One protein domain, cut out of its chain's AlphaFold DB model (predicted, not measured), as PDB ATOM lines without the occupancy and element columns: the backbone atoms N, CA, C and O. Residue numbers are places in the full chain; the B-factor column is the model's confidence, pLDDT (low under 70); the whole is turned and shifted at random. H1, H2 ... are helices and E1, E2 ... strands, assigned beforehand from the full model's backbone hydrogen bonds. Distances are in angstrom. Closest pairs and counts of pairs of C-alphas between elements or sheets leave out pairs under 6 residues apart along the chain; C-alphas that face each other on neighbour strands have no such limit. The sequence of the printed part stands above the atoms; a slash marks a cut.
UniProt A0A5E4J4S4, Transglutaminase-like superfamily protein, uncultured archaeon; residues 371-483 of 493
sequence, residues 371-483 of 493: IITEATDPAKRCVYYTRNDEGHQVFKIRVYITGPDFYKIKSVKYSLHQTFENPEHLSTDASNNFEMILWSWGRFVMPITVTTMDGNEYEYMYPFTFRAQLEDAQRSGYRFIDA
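This is residues 371 to 483 of the 493 residues of the protein "Transglutaminase-like superfamily protein" of uncultured archaeon (UniProt A0A5E4J4S4). Two strongly twisted sheets make a sandwich, two sheets only partly face to face, with a short helix, H1, over strand E2 at one end of the longest axis. In one sheet the long strand E3 has E1 and E2 beside different stretches of one side and E6 on the other side, with E9 added beyond E2; the second sheet runs E5, E4, E7, E8, and the tip of the E7 and E8 hairpin lies at the other end. The printed part has 113 residues and is mostly strand, in the order E1 to E8, H1, E9. The first sheet is mixed and branched, the second antiparallel. The whole is compact, with a radius of gyration of the C-alphas of 15.0 A and spans of 44 by 30 by 20 A.

E1 is residues 371 to 374, beginning at C-alpha 371 (150.464, 300.703, 163.803). E2 is residues 382 to 387, 16.6 A long, and E3 residues 393 to 402, 28.4 A, ending at C-alpha 402 (155.653, 298.753, 160.513). E4, residues 409 to 415, measures 17.0 A; E5 is residues 424 to 427 and E6 residues 436 to 440. E7, residues 444 to 452, measures 25.2 A, and E8, residues 457 to 464, 20.4 A. H1 is residues 467 to 475, 12.5 A. E9, residues 479 to 482, ends at C-alpha 482 (130.147, 300.912, 146.559).

E1 and E3 are antiparallel, with N 374 and O 398 2.8 A apart. E2 and E3 form an antiparallel hairpin, with N 386 and O 394 at 2.8 A. E6 is antiparallel to E3, with N 399 and O 436 at 2.8 A. E9 is parallel to E2, with N 481 and O 383 at 2.8 A. H1 is on this sheet at a height of 8.5 A; on the local plane it stands at 61 degrees to E2, only just across the strands. In H1 every O i to N i+4 pair is within hydrogen-bond range. In the other sheet the hairpin E4 and E5 has N 414 and O 425 at 2.8 A, E4 and E7 have N 413 and O 449 at 2.8 A, and the hairpin E7 and E8 has N 446 and O 462 at 2.8 A. Between the sheets, the closest C-alphas of E5 and E6, Ser 427 and Met 436, are 7.0 A apart. E3 and E7 are apart.

The two C-alphas farthest apart, those of Gly 391 and Asp 454, are 45.8 A apart. The printed part has no cut and no long link. Its mean pLDDT is 90.0, and no printed residue is under 70.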
ATOM      1  N   ILE A 371     151.733 301.320 164.202       95.00
ATOM      2  CA  ILE A 371     150.464 300.703 163.803       95.00
ATOM      3  C   ILE A 371     149.756 301.663 162.843       95.00
ATOM      4  O   ILE A 371     149.325 302.755 163.232       95.00
ATOM      5  N   ILE A 372     149.664 301.267 161.578       94.81
ATOM      6  CA  ILE A 372     149.108 302.081 160.498       94.81
ATOM      7  C   ILE A 372     147.667 301.650 160.229       94.81
ATOM      8  O   ILE A 372     147.370 300.461 160.177       94.81
ATOM      9  N   THR A 373     146.784 302.629 160.031       95.00
ATOM     10  CA  THR A 373     145.415 302.432 159.534       95.00
ATOM     11  C   THR A 373     145.306 303.069 158.151       95.00
ATOM     12  O   THR A 373     145.660 304.237 158.002       95.00
ATOM     13  N   GLU A 374     144.781 302.348 157.164       94.12
ATOM     14  CA  GLU A 374     144.469 302.834 155.813       94.12
ATOM     15  C   GLU A 374     142.980 302.594 155.506       94.12
ATOM     16  O   GLU A 374     142.545 301.456 155.344       94.12
ATOM     17  N   ALA A 375     142.188 303.665 155.398       93.56
ATOM     18  CA  ALA A 375     140.784 303.633 154.952       93.56
ATOM     19  C   ALA A 375     140.606 304.092 153.489       93.56
ATOM     20  O   ALA A 375     139.501 304.374 153.022       93.56
ATOM     21  N   THR A 376     141.719 304.210 152.766       92.56
ATOM     22  CA  THR A 376     141.808 304.652 151.372       92.56
ATOM     23  C   THR A 376     142.735 303.714 150.619       92.56
ATOM     24  O   THR A 376     143.750 303.310 151.173       92.56
ATOM     25  N   ASP A 377     142.464 303.463 149.343       89.44
ATOM     26  CA  ASP A 377     143.424 302.895 148.397       89.44
ATOM     27  C   ASP A 377     144.109 304.053 147.638       89.44
ATOM     28  O   ASP A 377     143.466 304.679 146.777       89.44
ATOM     29  N   PRO A 378     145.383 304.385 147.937       84.75
ATOM     30  CA  PRO A 378     146.065 305.513 147.301       84.75
ATOM     31  C   PRO A 378     146.390 305.245 145.827       84.75
ATOM     32  O   PRO A 378     146.364 306.167 145.012       84.75
ATOM     33  N   ALA A 379     146.650 303.983 145.468       87.38
ATOM     34  CA  ALA A 379     147.050 303.579 144.122       87.38
ATOM     35  C   ALA A 379     145.878 303.650 143.129       87.38
ATOM     36  O   ALA A 379     146.034 304.129 142.006       87.38
ATOM     37  N   LYS A 380     144.679 303.228 143.549       89.62
ATOM     38  CA  LYS A 380     143.441 303.312 142.755       89.62
ATOM     39  C   LYS A 380     142.686 304.638 142.946       89.62
ATOM     40  O   LYS A 380     141.699 304.882 142.239       89.62
ATOM     41  N   ARG A 381     143.134 305.488 143.883       92.31
ATOM     42  CA  ARG A 381     142.473 306.724 144.349       92.31
ATOM     43  C   ARG A 381     140.993 306.507 144.664       92.31
ATOM     44  O   ARG A 381     140.110 307.169 144.102       92.31
ATOM     45  N   CYS A 382     140.710 305.544 145.536       92.19
ATOM     46  CA  CYS A 382     139.347 305.244 145.963       92.19
ATOM     47  C   CYS A 382     139.222 304.921 147.452       92.19
ATOM     48  O   CYS A 382     140.180 304.531 148.109       92.19
ATOM     49  N   VAL A 383     138.005 305.073 147.960       92.69
ATOM     50  CA  VAL A 383     137.543 304.549 149.246       92.69
ATOM     51  C   VAL A 383     136.531 303.458 148.929       92.69
ATOM     52  O   VAL A 383     135.635 303.689 148.118       92.69
ATOM     53  N   TYR A 384     136.649 302.295 149.559       92.38
ATOM     54  CA  TYR A 384     135.640 301.244 149.458       92.38
ATOM     55  C   TYR A 384     134.677 301.357 150.637       92.38
ATOM     56  O   TYR A 384     135.108 301.379 151.791       92.38
ATOM     57  N   TYR A 385     133.380 301.429 150.351       91.81
ATOM     58  CA  TYR A 385     132.335 301.443 151.369       91.81
ATOM     59  C   TYR A 385     131.200 300.492 150.982       91.81
ATOM     60  O   TYR A 385     131.025 300.142 149.818       91.81
ATOM     61  N   THR A 386     130.404 300.101 151.962       88.69
ATOM     62  CA  THR A 386     129.141 299.384 151.784       88.69
ATOM     63  C   THR A 386     128.129 299.896 152.815       88.69
ATOM     64  O   THR A 386     128.382 300.911 153.477       88.69
ATOM     65  N   ARG A 387     126.967 299.255 152.935       84.38
ATOM     66  CA  ARG A 387     125.960 299.565 153.953       84.38
ATOM     67  C   ARG A 387     125.625 298.317 154.750       84.38
ATOM     68  O   ARG A 387     125.474 297.258 154.153       84.38
ATOM     69  N   ASN A 388     125.478 298.474 156.059       76.69
ATOM     70  CA  ASN A 388     124.906 297.434 156.910       76.69
ATOM     71  C   ASN A 388     123.367 297.469 156.874       76.69
ATOM     72  O   ASN A 388     122.774 298.319 156.203       76.69
ATOM     73  N   ASP A 389     122.721 296.567 157.617       73.69
ATOM     74  CA  ASP A 389     121.256 296.420 157.653       73.69
ATOM     75  C   ASP A 389     120.508 297.683 158.134       73.69
ATOM     76  O   ASP A 389     119.349 297.896 157.784       73.69
ATOM     77  N   GLU A 390     121.172 298.562 158.894       74.44
ATOM     78  CA  GLU A 390     120.631 299.863 159.322       74.44
ATOM     79  C   GLU A 390     120.779 300.959 158.246       74.44
ATOM     80  O   GLU A 390     120.297 302.083 158.406       74.44
ATOM     81  N   GLY A 391     121.468 300.663 157.140       76.81
ATOM     82  CA  GLY A 391     121.781 301.598 156.060       76.81
ATOM     83  C   GLY A 391     122.993 302.501 156.326       76.81
ATOM     84  O   GLY A 391     123.331 303.320 155.457       76.81
ATOM     85  N   HIS A 392     123.658 302.361 157.479       79.94
ATOM     86  CA  HIS A 392     124.862 303.108 157.845       79.94
ATOM     87  C   HIS A 392     126.037 302.740 156.925       79.94
ATOM     88  O   HIS A 392     126.183 301.587 156.525       79.94
ATOM     89  N   GLN A 393     126.879 303.717 156.560       86.25
ATOM     90  CA  GLN A 393     128.046 303.454 155.710       86.25
ATOM     91  C   GLN A 393     129.180 302.820 156.516       86.25
ATOM     92  O   GLN A 393     129.696 303.428 157.454       86.25
ATOM     93  N   VAL A 394     129.597 301.633 156.087       89.50
ATOM     94  CA  VAL A 394     130.712 300.871 156.655       89.50
ATOM     95  C   VAL A 394     131.859 300.879 155.645       89.50
ATOM     96  O   VAL A 394     131.641 300.657 154.454       89.50
ATOM     97  N   PHE A 395     133.081 301.173 156.087       91.94
ATOM     98  CA  PHE A 395     134.241 301.386 155.216       91.94
ATOM     99  C   PHE A 395     135.223 300.221 155.304       91.94
ATOM    100  O   PHE A 395     135.454 299.701 156.395       91.94
ATOM    101  N   LYS A 396     135.827 299.835 154.170       92.19
ATOM    102  CA  LYS A 396     136.916 298.852 154.159       92.19
ATOM    103  C   LYS A 396     138.182 299.519 154.661       92.19
ATOM    104  O   LYS A 396     138.636 300.506 154.080       92.19
ATOM    105  N   ILE A 397     138.741 298.974 155.729       93.06
ATOM    106  CA  ILE A 397     139.895 299.529 156.418       93.06
ATOM    107  C   ILE A 397     140.940 298.424 156.545       93.06
ATOM    108  O   ILE A 397     140.622 297.262 156.797       93.06
ATOM    109  N   ARG A 398     142.199 298.793 156.345       93.50
ATOM    110  CA  ARG A 398     143.365 297.933 156.513       93.50
ATOM    111  C   ARG A 398     144.162 298.440 157.708       93.50
ATOM    112  O   ARG A 398     144.403 299.641 157.817       93.50
ATOM    113  N   VAL A 399     144.559 297.542 158.598       95.06
ATOM    114  CA  VAL A 399     145.428 297.836 159.743       95.06
ATOM    115  C   VAL A 399     146.636 296.917 159.658       95.06
ATOM    116  O   VAL A 399     146.474 295.727 159.415       95.06
ATOM    117  N   TYR A 400     147.841 297.456 159.803       95.31
ATOM    118  CA  TYR A 400     149.083 296.683 159.702       95.31
ATOM    119  C   TYR A 400     150.205 297.329 160.516       95.31
ATOM    120  O   TYR A 400     150.110 298.496 160.913       95.31
ATOM    121  N   ILE A 401     151.276 296.576 160.768       95.38
ATOM    122  CA  ILE A 401     152.398 297.029 161.596       95.38
ATOM    123  C   ILE A 401     153.639 297.295 160.742       95.38
ATOM    124  O   ILE A 401     153.945 296.583 159.793       95.38
ATOM    125  N   THR A 402     154.363 298.353 161.091       95.06
ATOM    126  CA  THR A 402     155.653 298.753 160.513       95.06
ATOM    127  C   THR A 402     156.580 299.248 161.631       95.06
ATOM    128  O   THR A 402     156.278 299.070 162.811       95.06
ATOM    129  N   GLY A 403     157.698 299.891 161.292       93.12
ATOM    130  CA  GLY A 403     158.630 300.492 162.252       93.12
ATOM    131  C   GLY A 403     159.959 299.738 162.359       93.12
ATOM    132  O   GLY A 403     160.113 298.667 161.769       93.12
ATOM    133  N   PRO A 404     160.950 300.308 163.066       89.88
ATOM    134  CA  PRO A 404     162.315 299.785 163.082       89.88
ATOM    135  C   PRO A 404     162.437 298.380 163.685       89.88
ATOM    136  O   PRO A 404     163.244 297.601 163.190       89.88
ATOM    137  N   ASP A 405     161.628 298.020 164.688       92.12
ATOM    138  CA  ASP A 405     161.679 296.697 165.335       92.12
ATOM    139  C   ASP A 405     160.772 295.635 164.677       92.12
ATOM    140  O   ASP A 405     160.622 294.540 165.216       92.12
ATOM    141  N   PHE A 406     160.183 295.911 163.504       91.44
ATOM    142  CA  PHE A 406     159.260 294.994 162.813       91.44
ATOM    143  C   PHE A 406     159.815 293.565 162.653       91.44
ATOM    144  O   PHE A 406     159.090 292.588 162.822       91.44
ATOM    145  N   TYR A 407     161.120 293.430 162.398       90.56
ATOM    146  CA  TYR A 407     161.802 292.142 162.214       90.56
ATOM    147  C   TYR A 407     161.824 291.242 163.468       90.56
ATOM    148  O   TYR A 407     162.150 290.062 163.358       90.56
ATOM    149  N   LYS A 408     161.492 291.777 164.652       90.19
ATOM    150  CA  LYS A 408     161.374 291.013 165.907       90.19
ATOM    151  C   LYS A 408     160.000 290.366 166.090       90.19
ATOM    152  O   LYS A 408     159.843 289.553 166.999       90.19
ATOM    153  N   ILE A 409     159.000 290.742 165.292       92.94
ATOM    154  CA  ILE A 409     157.611 290.299 165.461       92.94
ATOM    155  C   ILE A 409     157.426 288.896 164.877       92.94
ATOM    156  O   ILE A 409     157.838 288.617 163.755       92.94
ATOM    157  N   LYS A 410     156.755 288.029 165.635       95.12
ATOM    158  CA  LYS A 410     156.364 286.667 165.248       95.12
ATOM    159  C   LYS A 410     154.887 286.575 164.880       95.12
ATOM    160  O   LYS A 410     154.523 285.856 163.952       95.12
ATOM    161  N   SER A 411     154.041 287.283 165.623       96.06
ATOM    162  CA  SER A 411     152.595 287.319 165.411       96.06
ATOM    163  C   SER A 411     151.964 288.551 166.048       96.06
ATOM    164  O   SER A 411     152.485 289.105 167.017       96.06
ATOM    165  N   VAL A 412     150.815 288.957 165.511       96.94
ATOM    166  CA  VAL A 412     150.035 290.109 165.967       96.94
ATOM    167  C   VAL A 412     148.590 289.672 166.168       96.94
ATOM    168  O   VAL A 412     147.950 289.204 165.228       96.94
ATOM    169  N   LYS A 413     148.064 289.838 167.381       97.00
ATOM    170  CA  LYS A 413     146.648 289.646 167.692       97.00
ATOM    171  C   LYS A 413     145.967 291.004 167.817       97.00
ATOM    172  O   LYS A 413     146.293 291.778 168.712       97.00
ATOM    173  N   TYR A 414     145.002 291.273 166.951       95.25
ATOM    174  CA  TYR A 414     144.118 292.428 167.047       95.25
ATOM    175  C   TYR A 414     142.855 292.017 167.811       95.25
ATOM    176  O   TYR A 414     142.154 291.097 167.385       95.25
ATOM    177  N   SER A 415     142.556 292.688 168.923       92.06
ATOM    178  CA  SER A 415     141.328 292.470 169.693       92.06
ATOM    179  C   SER A 415     140.337 293.603 169.408       92.06
ATOM    180  O   SER A 415     140.500 294.741 169.846       92.06
ATOM    181  N   LEU A 416     139.310 293.287 168.625       88.69
ATOM    182  CA  LEU A 416     138.202 294.173 168.285       88.69
ATOM    183  C   LEU A 416     137.178 294.240 169.431       88.69
ATOM    184  O   LEU A 416     137.243 293.514 170.423       88.69
ATOM    185  N   HIS A 417     136.191 295.124 169.291       82.56
ATOM    186  CA  HIS A 417     135.074 295.197 170.230       82.56
ATOM    187  C   HIS A 417     134.197 293.927 170.165       82.56
ATOM    188  O   HIS A 417     134.038 293.334 169.100       82.56
ATOM    189  N   GLN A 418     133.546 293.546 171.270       82.50
ATOM    190  CA  GLN A 418     132.714 292.326 171.364       82.50
ATOM    191  C   GLN A 418     131.470 292.305 170.447       82.50
ATOM    192  O   GLN A 418     130.737 291.323 170.427       82.50
ATOM    193  N   THR A 419     131.209 293.385 169.707       80.31
ATOM    194  CA  THR A 419     130.144 293.475 168.693       80.31
ATOM    195  C   THR A 419     130.581 293.013 167.300       80.31
ATOM    196  O   THR A 419     129.737 292.917 166.419       80.31
ATOM    197  N   PHE A 420     131.871 292.758 167.066       81.88
ATOM    198  CA  PHE A 420     132.336 292.131 165.826       81.88
ATOM    199  C   PHE A 420     132.129 290.612 165.899       81.88
ATOM    200  O   PHE A 420     132.330 290.016 166.954       81.88
ATOM    201  N   GLU A 421     131.761 289.982 164.779       75.56
ATOM    202  CA  GLU A 421     131.475 288.536 164.714       75.56
ATOM    203  C   GLU A 421     132.705 287.688 165.083       75.56
ATOM    204  O   GLU A 421     132.598 286.686 165.785       75.56
ATOM    205  N   ASN A 422     133.887 288.139 164.654       81.62
ATOM    206  CA  ASN A 422     135.179 287.570 165.018       81.62
ATOM    207  C   ASN A 422     135.988 288.647 165.765       81.62
ATOM    208  O   ASN A 422     136.700 289.422 165.126       81.62
ATOM    209  N   PRO A 423     135.851 288.759 167.102       87.56
ATOM    210  CA  PRO A 423     136.433 289.862 167.865       87.56
ATOM    211  C   PRO A 423     137.935 289.702 168.148       87.56
ATOM    212  O   PRO A 423     138.552 290.632 168.652       87.56
ATOM    213  N   GLU A 424     138.548 288.561 167.822       90.94
ATOM    214  CA  GLU A 424     140.004 288.390 167.844       90.94
ATOM    215  C   GLU A 424     140.507 287.950 166.468       90.94
ATOM    216  O   GLU A 424     140.007 286.983 165.892       90.94
ATOM    217  N   HIS A 425     141.524 288.642 165.955       92.69
ATOM    218  CA  HIS A 425     142.180 288.318 164.692       92.69
ATOM    219  C   HIS A 425     143.683 288.139 164.918       92.69
ATOM    220  O   HIS A 425     144.389 289.100 165.217       92.69
ATOM    221  N   LEU A 426     144.177 286.906 164.775       95.12
ATOM    222  CA  LEU A 426     145.598 286.576 164.880       95.12
ATOM    223  C   LEU A 426     146.226 286.511 163.483       95.12
ATOM    224  O   LEU A 426     145.932 285.598 162.714       95.12
ATOM    225  N   SER A 427     147.125 287.447 163.187       95.12
ATOM    226  CA  SER A 427     147.923 287.469 161.962       95.12
ATOM    227  C   SER A 427     149.352 287.002 162.251       95.12
ATOM    228  O   SER A 427     150.016 287.493 163.169       95.12
ATOM    229  N   THR A 428     149.834 286.033 161.473       95.69
ATOM    230  CA  THR A 428     151.211 285.502 161.520       95.69
ATOM    231  C   THR A 428     151.991 285.796 160.233       95.69
ATOM    232  O   THR A 428     153.132 285.363 160.082       95.69
ATOM    233  N   ASP A 429     151.388 286.533 159.296       94.31
ATOM    234  CA  ASP A 429     151.960 286.795 157.978       94.31
ATOM    235  C   ASP A 429     152.830 288.061 157.968       94.31
ATOM    236  O   ASP A 429     152.380 289.170 157.666       94.31
ATOM    237  N   ALA A 430     154.118 287.872 158.248       93.00
ATOM    238  CA  ALA A 430     155.123 288.925 158.149       93.00
ATOM    239  C   ALA A 430     155.286 289.490 156.720       93.00
ATOM    240  O   ALA A 430     155.763 290.614 156.572       93.00
ATOM    241  N   SER A 431     154.904 288.752 155.667       92.50
ATOM    242  CA  SER A 431     155.065 289.205 154.275       92.50
ATOM    243  C   SER A 431     154.040 290.271 153.877       92.50
ATOM    244  O   SER A 431     154.356 291.159 153.086       92.50
ATOM    245  N   ASN A 432     152.858 290.245 154.502       91.88
ATOM    246  CA  ASN A 432     151.825 291.274 154.385       91.88
ATOM    247  C   ASN A 432     151.767 292.183 155.631       91.88
ATOM    248  O   ASN A 432     150.703 292.663 156.009       91.88
ATOM    249  N   ASN A 433     152.909 292.448 156.280       96.00
ATOM    250  CA  ASN A 433     153.030 293.353 157.437       96.00
ATOM    251  C   ASN A 433     152.117 293.008 158.639       96.00
ATOM    252  O   ASN A 433     151.706 293.899 159.391       96.00
ATOM    253  N   PHE A 434     151.792 291.722 158.815       96.19
ATOM    254  CA  PHE A 434     150.785 291.217 159.756       96.19
ATOM    255  C   PHE A 434     149.425 291.913 159.608       96.19
ATOM    256  O   PHE A 434     148.782 292.238 160.610       96.19
ATOM    257  N   GLU A 435     148.999 292.210 158.376       94.69
ATOM    258  CA  GLU A 435     147.767 292.963 158.157       94.69
ATOM    259  C   GLU A 435     146.516 292.254 158.689       94.69
ATOM    260  O   GLU A 435     146.414 291.026 158.715       94.69
ATOM    261  N   MET A 436     145.553 293.086 159.073       93.50
ATOM    262  CA  MET A 436     144.151 292.761 159.256       93.50
ATOM    263  C   MET A 436     143.338 293.686 158.350       93.50
ATOM    264  O   MET A 436     143.548 294.902 158.320       93.50
ATOM    265  N   ILE A 437     142.363 293.121 157.647       91.12
ATOM    266  CA  ILE A 437     141.333 293.877 156.938       91.12
ATOM    267  C   ILE A 437     140.036 293.749 157.734       91.12
ATOM    268  O   ILE A 437     139.635 292.640 158.078       91.12
ATOM    269  N   LEU A 438     139.381 294.877 158.004       91.25
ATOM    270  CA  LEU A 438     138.067 294.926 158.643       91.25
ATOM    271  C   LEU A 438     137.143 295.924 157.944       91.25
ATOM    272  O   LEU A 438     137.587 296.888 157.315       91.25
ATOM    273  N   TRP A 439     135.844 295.719 158.114       88.06
ATOM    274  CA  TRP A 439     134.820 296.699 157.776       88.06
ATOM    275  C   TRP A 439     134.409 297.444 159.049       88.06
ATOM    276  O   TRP A 439     134.090 296.814 160.053       88.06
ATOM    277  N   SER A 440     134.450 298.781 159.056       88.31
ATOM    278  CA  SER A 440     133.969 299.552 160.212       88.31
ATOM    279  C   SER A 440     133.419 300.938 159.862       88.31
ATOM    280  O   SER A 440     133.799 301.558 158.870       88.31
ATOM    281  N   TRP A 441     132.515 301.427 160.710       84.44
ATOM    282  CA  TRP A 441     131.873 302.744 160.628       84.44
ATOM    283  C   TRP A 441     132.269 303.683 161.784       84.44
ATOM    284  O   TRP A 441     132.017 304.887 161.715       84.44
ATOM    285  N   GLY A 442     132.894 303.159 162.848       81.19
ATOM    286  CA  GLY A 442     133.096 303.861 164.120       81.19
ATOM    287  C   GLY A 442     134.539 303.861 164.632       81.19
ATOM    288  O   GLY A 442     135.383 303.089 164.185       81.19
ATOM    289  N   ARG A 443     134.821 304.734 165.607       85.88
ATOM    290  CA  ARG A 443     136.093 304.750 166.356       85.88
ATOM    291  C   ARG A 443     135.979 303.903 167.625       85.88
ATOM    292  O   ARG A 443     134.945 303.951 168.290       85.88
ATOM    293  N   PHE A 444     137.050 303.219 168.004       89.06
ATOM    294  CA  PHE A 444     137.153 302.475 169.265       89.06
ATOM    295  C   PHE A 444     138.618 302.401 169.717       89.06
ATOM    296  O   PHE A 444     139.513 302.841 168.998       89.06
ATOM    297  N   VAL A 445     138.874 301.891 170.924       87.44
ATOM    298  CA  VAL A 445     140.229 301.484 171.320       87.44
ATOM    299  C   VAL A 445     140.357 299.995 171.031       87.44
ATOM    300  O   VAL A 445     139.500 299.217 171.441       87.44
ATOM    301  N   MET A 446     141.402 299.629 170.301       91.56
ATOM    302  CA  MET A 446     141.722 298.271 169.883       91.56
ATOM    303  C   MET A 446     143.020 297.853 170.584       91.56
ATOM    304  O   MET A 446     144.080 298.364 170.217       91.56
ATOM    305  N   PRO A 447     142.971 296.977 171.600       93.50
ATOM    306  CA  PRO A 447     144.164 296.303 172.089       93.50
ATOM    307  C   PRO A 447     144.802 295.493 170.956       93.50
ATOM    308  O   PRO A 447     144.121 294.759 170.236       93.50
ATOM    309  N   ILE A 448     146.111 295.646 170.785       94.88
ATOM    310  CA  ILE A 448     146.910 294.870 169.838       94.88
ATOM    311  C   ILE A 448     148.023 294.189 170.626       94.88
ATOM    312  O   ILE A 448     148.923 294.862 171.129       94.88
ATOM    313  N   THR A 449     147.962 292.866 170.742       95.00
ATOM    314  CA  THR A 449     149.013 292.054 171.366       95.00
ATOM    315  C   THR A 449     150.045 291.675 170.307       95.00
ATOM    316  O   THR A 449     149.708 291.066 169.293       95.00
ATOM    317  N   VAL A 450     151.308 292.023 170.529       94.00
ATOM    318  CA  VAL A 450     152.432 291.711 169.641       94.00
ATOM    319  C   VAL A 450     153.318 290.684 170.331       94.00
ATOM    320  O   VAL A 450     153.905 290.980 171.370       94.00
ATOM    321  N   THR A 451     153.426 289.491 169.749       92.25
ATOM    322  CA  THR A 451     154.328 288.427 170.211       92.25
ATOM    323  C   THR A 451     155.641 288.519 169.431       92.25
ATOM    324  O   THR A 451     155.627 288.532 168.194       92.25
ATOM    325  N   THR A 452     156.787 288.563 170.111       89.69
ATOM    326  CA  THR A 452     158.110 288.546 169.459       89.69
ATOM    327  C   THR A 452     158.577 287.130 169.111       89.69
ATOM    328  O   THR A 452     158.001 286.133 169.558       89.69
ATOM    329  N   MET A 453     159.642 287.021 168.308       84.50
ATOM    330  CA  MET A 453     160.291 285.744 167.972       84.50
ATOM    331  C   MET A 453     160.688 284.950 169.225       84.50
ATOM    332  O   MET A 453     160.417 283.749 169.293       84.50
ATOM    333  N   ASP A 454     161.209 285.647 170.237       78.50
ATOM    334  CA  ASP A 454     161.637 285.093 171.528       78.50
ATOM    335  C   ASP A 454     160.466 284.742 172.472       78.50
ATOM    336  O   ASP A 454     160.674 284.183 173.547       78.50
ATOM    337  N   GLY A 455     159.222 285.019 172.058       78.81
ATOM    338  CA  GLY A 455     157.997 284.660 172.781       78.81
ATOM    339  C   GLY A 455     157.479 285.713 173.763       78.81
ATOM    340  O   GLY A 455     156.585 285.406 174.546       78.81
ATOM    341  N   ASN A 456     158.009 286.938 173.731       81.00
ATOM    342  CA  ASN A 456     157.596 288.019 174.629       81.00
ATOM    343  C   ASN A 456     156.333 288.698 174.074       81.00
ATOM    344  O   ASN A 456     156.290 289.017 172.886       81.00
ATOM    345  N   GLU A 457     155.323 288.938 174.914       86.56
ATOM    346  CA  GLU A 457     154.068 289.586 174.507       86.56
ATOM    347  C   GLU A 457     153.958 291.020 175.029       86.56
ATOM    348  O   GLU A 457     154.192 291.293 176.207       86.56
ATOM    349  N   TYR A 458     153.566 291.934 174.139       88.31
ATOM    350  CA  TYR A 458     153.435 293.365 174.411       88.31
ATOM    351  C   TYR A 458     152.082 293.881 173.913       88.31
ATOM    352  O   TYR A 458     151.743 293.687 172.747       88.31
ATOM    353  N   GLU A 459     151.304 294.547 174.769       91.06
ATOM    354  CA  GLU A 459     149.987 295.089 174.408       91.06
ATOM    355  C   GLU A 459     150.043 296.592 174.096       91.06
ATOM    356  O   GLU A 459     150.558 297.395 174.875       91.06
ATOM    357  N   TYR A 460     149.466 296.975 172.956       90.50
ATOM    358  CA  TYR A 460     149.372 298.349 172.474       90.50
ATOM    359  C   TYR A 460     147.901 298.770 172.416       90.50
ATOM    360  O   TYR A 460     147.124 298.248 171.619       90.50
ATOM    361  N   MET A 461     147.513 299.747 173.238       89.31
ATOM    362  CA  MET A 461     146.144 300.277 173.277       89.31
ATOM    363  C   MET A 461     145.921 301.285 172.142       89.31
ATOM    364  O   MET A 461     146.071 302.494 172.326       89.31
ATOM    365  N   TYR A 462     145.593 300.792 170.947       93.19
ATOM    366  CA  TYR A 462     145.528 301.606 169.734       93.19
ATOM    367  C   TYR A 462     144.197 302.373 169.607       93.19
ATOM    368  O   TYR A 462     143.135 301.749 169.539       93.19
ATOM    369  N   PRO A 463     144.200 303.719 169.531       90.69
ATOM    370  CA  PRO A 463     142.986 304.510 169.331       90.69
ATOM    371  C   PRO A 463     142.573 304.497 167.849       90.69
ATOM    372  O   PRO A 463     142.857 305.431 167.097       90.69
ATOM    373  N   PHE A 464     141.898 303.428 167.425       92.19
ATOM    374  CA  PHE A 464     141.466 303.213 166.046       92.19
ATOM    375  C   PHE A 464     140.533 304.331 165.554       92.19
ATOM    376  O   PHE A 464     139.416 304.519 166.048       92.19
ATOM    377  N   THR A 465     141.002 305.088 164.560       92.06
ATOM    378  CA  THR A 465     140.247 306.168 163.920       92.06
ATOM    379  C   THR A 465     140.761 306.434 162.507       92.06
ATOM    380  O   THR A 465     141.961 306.458 162.254       92.06
ATOM    381  N   PHE A 466     139.833 306.667 161.583       92.12
ATOM    382  CA  PHE A 466     140.111 306.818 160.150       92.12
ATOM    383  C   PHE A 466     139.367 308.001 159.506       92.12
ATOM    384  O   PHE A 466     139.618 308.345 158.354       92.12
ATOM    385  N   ARG A 467     138.478 308.677 160.251       90.12
ATOM    386  CA  ARG A 467     137.598 309.744 159.736       90.12
ATOM    387  C   ARG A 467     138.351 310.852 158.987       90.12
ATOM    388  O   ARG A 467     137.888 311.291 157.940       90.12
ATOM    389  N   ALA A 468     139.511 311.274 159.489       90.81
ATOM    390  CA  ALA A 468     140.320 312.314 158.850       90.81
ATOM    391  C   ALA A 468     140.813 311.909 157.446       90.81
ATOM    392  O   ALA A 468     140.906 312.765 156.569       90.81
ATOM    393  N   GLN A 469     141.073 310.615 157.217       93.06
ATOM    394  CA  GLN A 469     141.465 310.083 155.910       93.06
ATOM    395  C   GLN A 469     140.290 310.105 154.932       93.06
ATOM    396  O   GLN A 469     140.472 310.475 153.779       93.06
ATOM    397  N   LEU A 470     139.077 309.772 155.391       92.62
ATOM    398  CA  LEU A 470     137.867 309.831 154.565       92.62
ATOM    399  C   LEU A 470     137.517 311.270 154.165       92.62
ATOM    400  O   LEU A 470     137.243 311.536 152.996       92.62
ATOM    401  N   GLU A 471     137.574 312.205 155.117       92.94
ATOM    402  CA  GLU A 471     137.355 313.628 154.841       92.94
ATOM    403  C   GLU A 471     138.418 314.194 153.886       92.94
ATOM    404  O   GLU A 471     138.085 314.999 153.015       92.94
ATOM    405  N   ASP A 472     139.684 313.774 154.002       92.81
ATOM    406  CA  ASP A 472     140.720 314.218 153.067       92.81
ATOM    407  C   ASP A 472     140.609 313.566 151.692       92.81
ATOM    408  O   ASP A 472     140.697 314.260 150.685       92.81
ATOM    409  N   ALA A 473     140.310 312.268 151.624       92.56
ATOM    410  CA  ALA A 473     140.022 311.567 150.379       92.56
ATOM    411  C   ALA A 473     138.870 312.244 149.617       92.56
ATOM    412  O   ALA A 473     138.970 312.455 148.407       92.56
ATOM    413  N   GLN A 474     137.816 312.665 150.326       91.62
ATOM    414  CA  GLN A 474     136.701 313.420 149.753       91.62
ATOM    415  C   GLN A 474     137.139 314.799 149.225       91.62
ATOM    416  O   GLN A 474     136.814 315.134 148.086       91.62
ATOM    417  N   ARG A 475     137.921 315.579 149.993       93.50
ATOM    418  CA  ARG A 475     138.506 316.858 149.523       93.50
ATOM    419  C   ARG A 475     139.434 316.668 148.315       93.50
ATOM    420  O   ARG A 475     139.424 317.477 147.393       93.50
ATOM    421  N   SER A 476     140.194 315.578 148.310       91.19
ATOM    422  CA  SER A 476     141.180 315.197 147.295       91.19
ATOM    423  C   SER A 476     140.578 314.459 146.085       91.19
ATOM    424  O   SER A 476     141.322 313.945 145.242       91.19
ATOM    425  N   GLY A 477     139.246 314.381 145.972       91.19
ATOM    426  CA  GLY A 477     138.556 313.816 144.808       91.19
ATOM    427  C   GLY A 477     138.755 312.308 144.611       91.19
ATOM    428  O   GLY A 477     138.786 311.836 143.474       91.19
ATOM    429  N   TYR A 478     138.934 311.543 145.689       94.75
ATOM    430  CA  TYR A 478     138.937 310.080 145.634       94.75
ATOM    431  C   TYR A 478     137.533 309.560 145.303       94.75
ATOM    432  O   TYR A 478     136.519 310.115 145.732       94.75
ATOM    433  N   ARG A 479     137.464 308.452 144.563       92.81
ATOM    434  CA  ARG A 479     136.192 307.805 144.218       92.81
ATOM    435  C   ARG A 479     135.698 306.967 145.393       92.81
ATOM    436  O   ARG A 479     136.379 306.028 145.791       92.81
ATOM    437  N   PHE A 480     134.513 307.260 145.914       91.94
ATOM    438  CA  PHE A 480     133.842 306.384 146.872       91.94
ATOM    439  C   PHE A 480     133.128 305.283 146.081       91.94
ATOM    440  O   PHE A 480     132.179 305.553 145.349       91.94
ATOM    441  N   ILE A 481     133.655 304.062 146.161       89.62
ATOM    442  CA  ILE A 481     133.185 302.889 145.426       89.62
ATOM    443  C   ILE A 481     132.298 302.066 146.352       89.62
ATOM    444  O   ILE A 481     132.749 301.616 147.408       89.62
ATOM    445  N   ASP A 482     131.058 301.853 145.920       87.62
ATOM    446  CA  ASP A 482     130.147 300.912 146.559       87.62
ATOM    447  C   ASP A 482     130.632 299.478 146.303       87.62
ATOM    448  O   ASP A 482     130.801 299.050 145.159       87.62
ATOM    449  N   ALA A 483     130.915 298.757 147.382       83.12
ATOM    450  CA  ALA A 483     131.534 297.439 147.385       83.12
ATOM    451  C   ALA A 483     130.545 296.319 147.750       83.12
ATOM    452  O   ALA A 483     130.964 295.212 148.076       83.12
TER     453      ALA A 483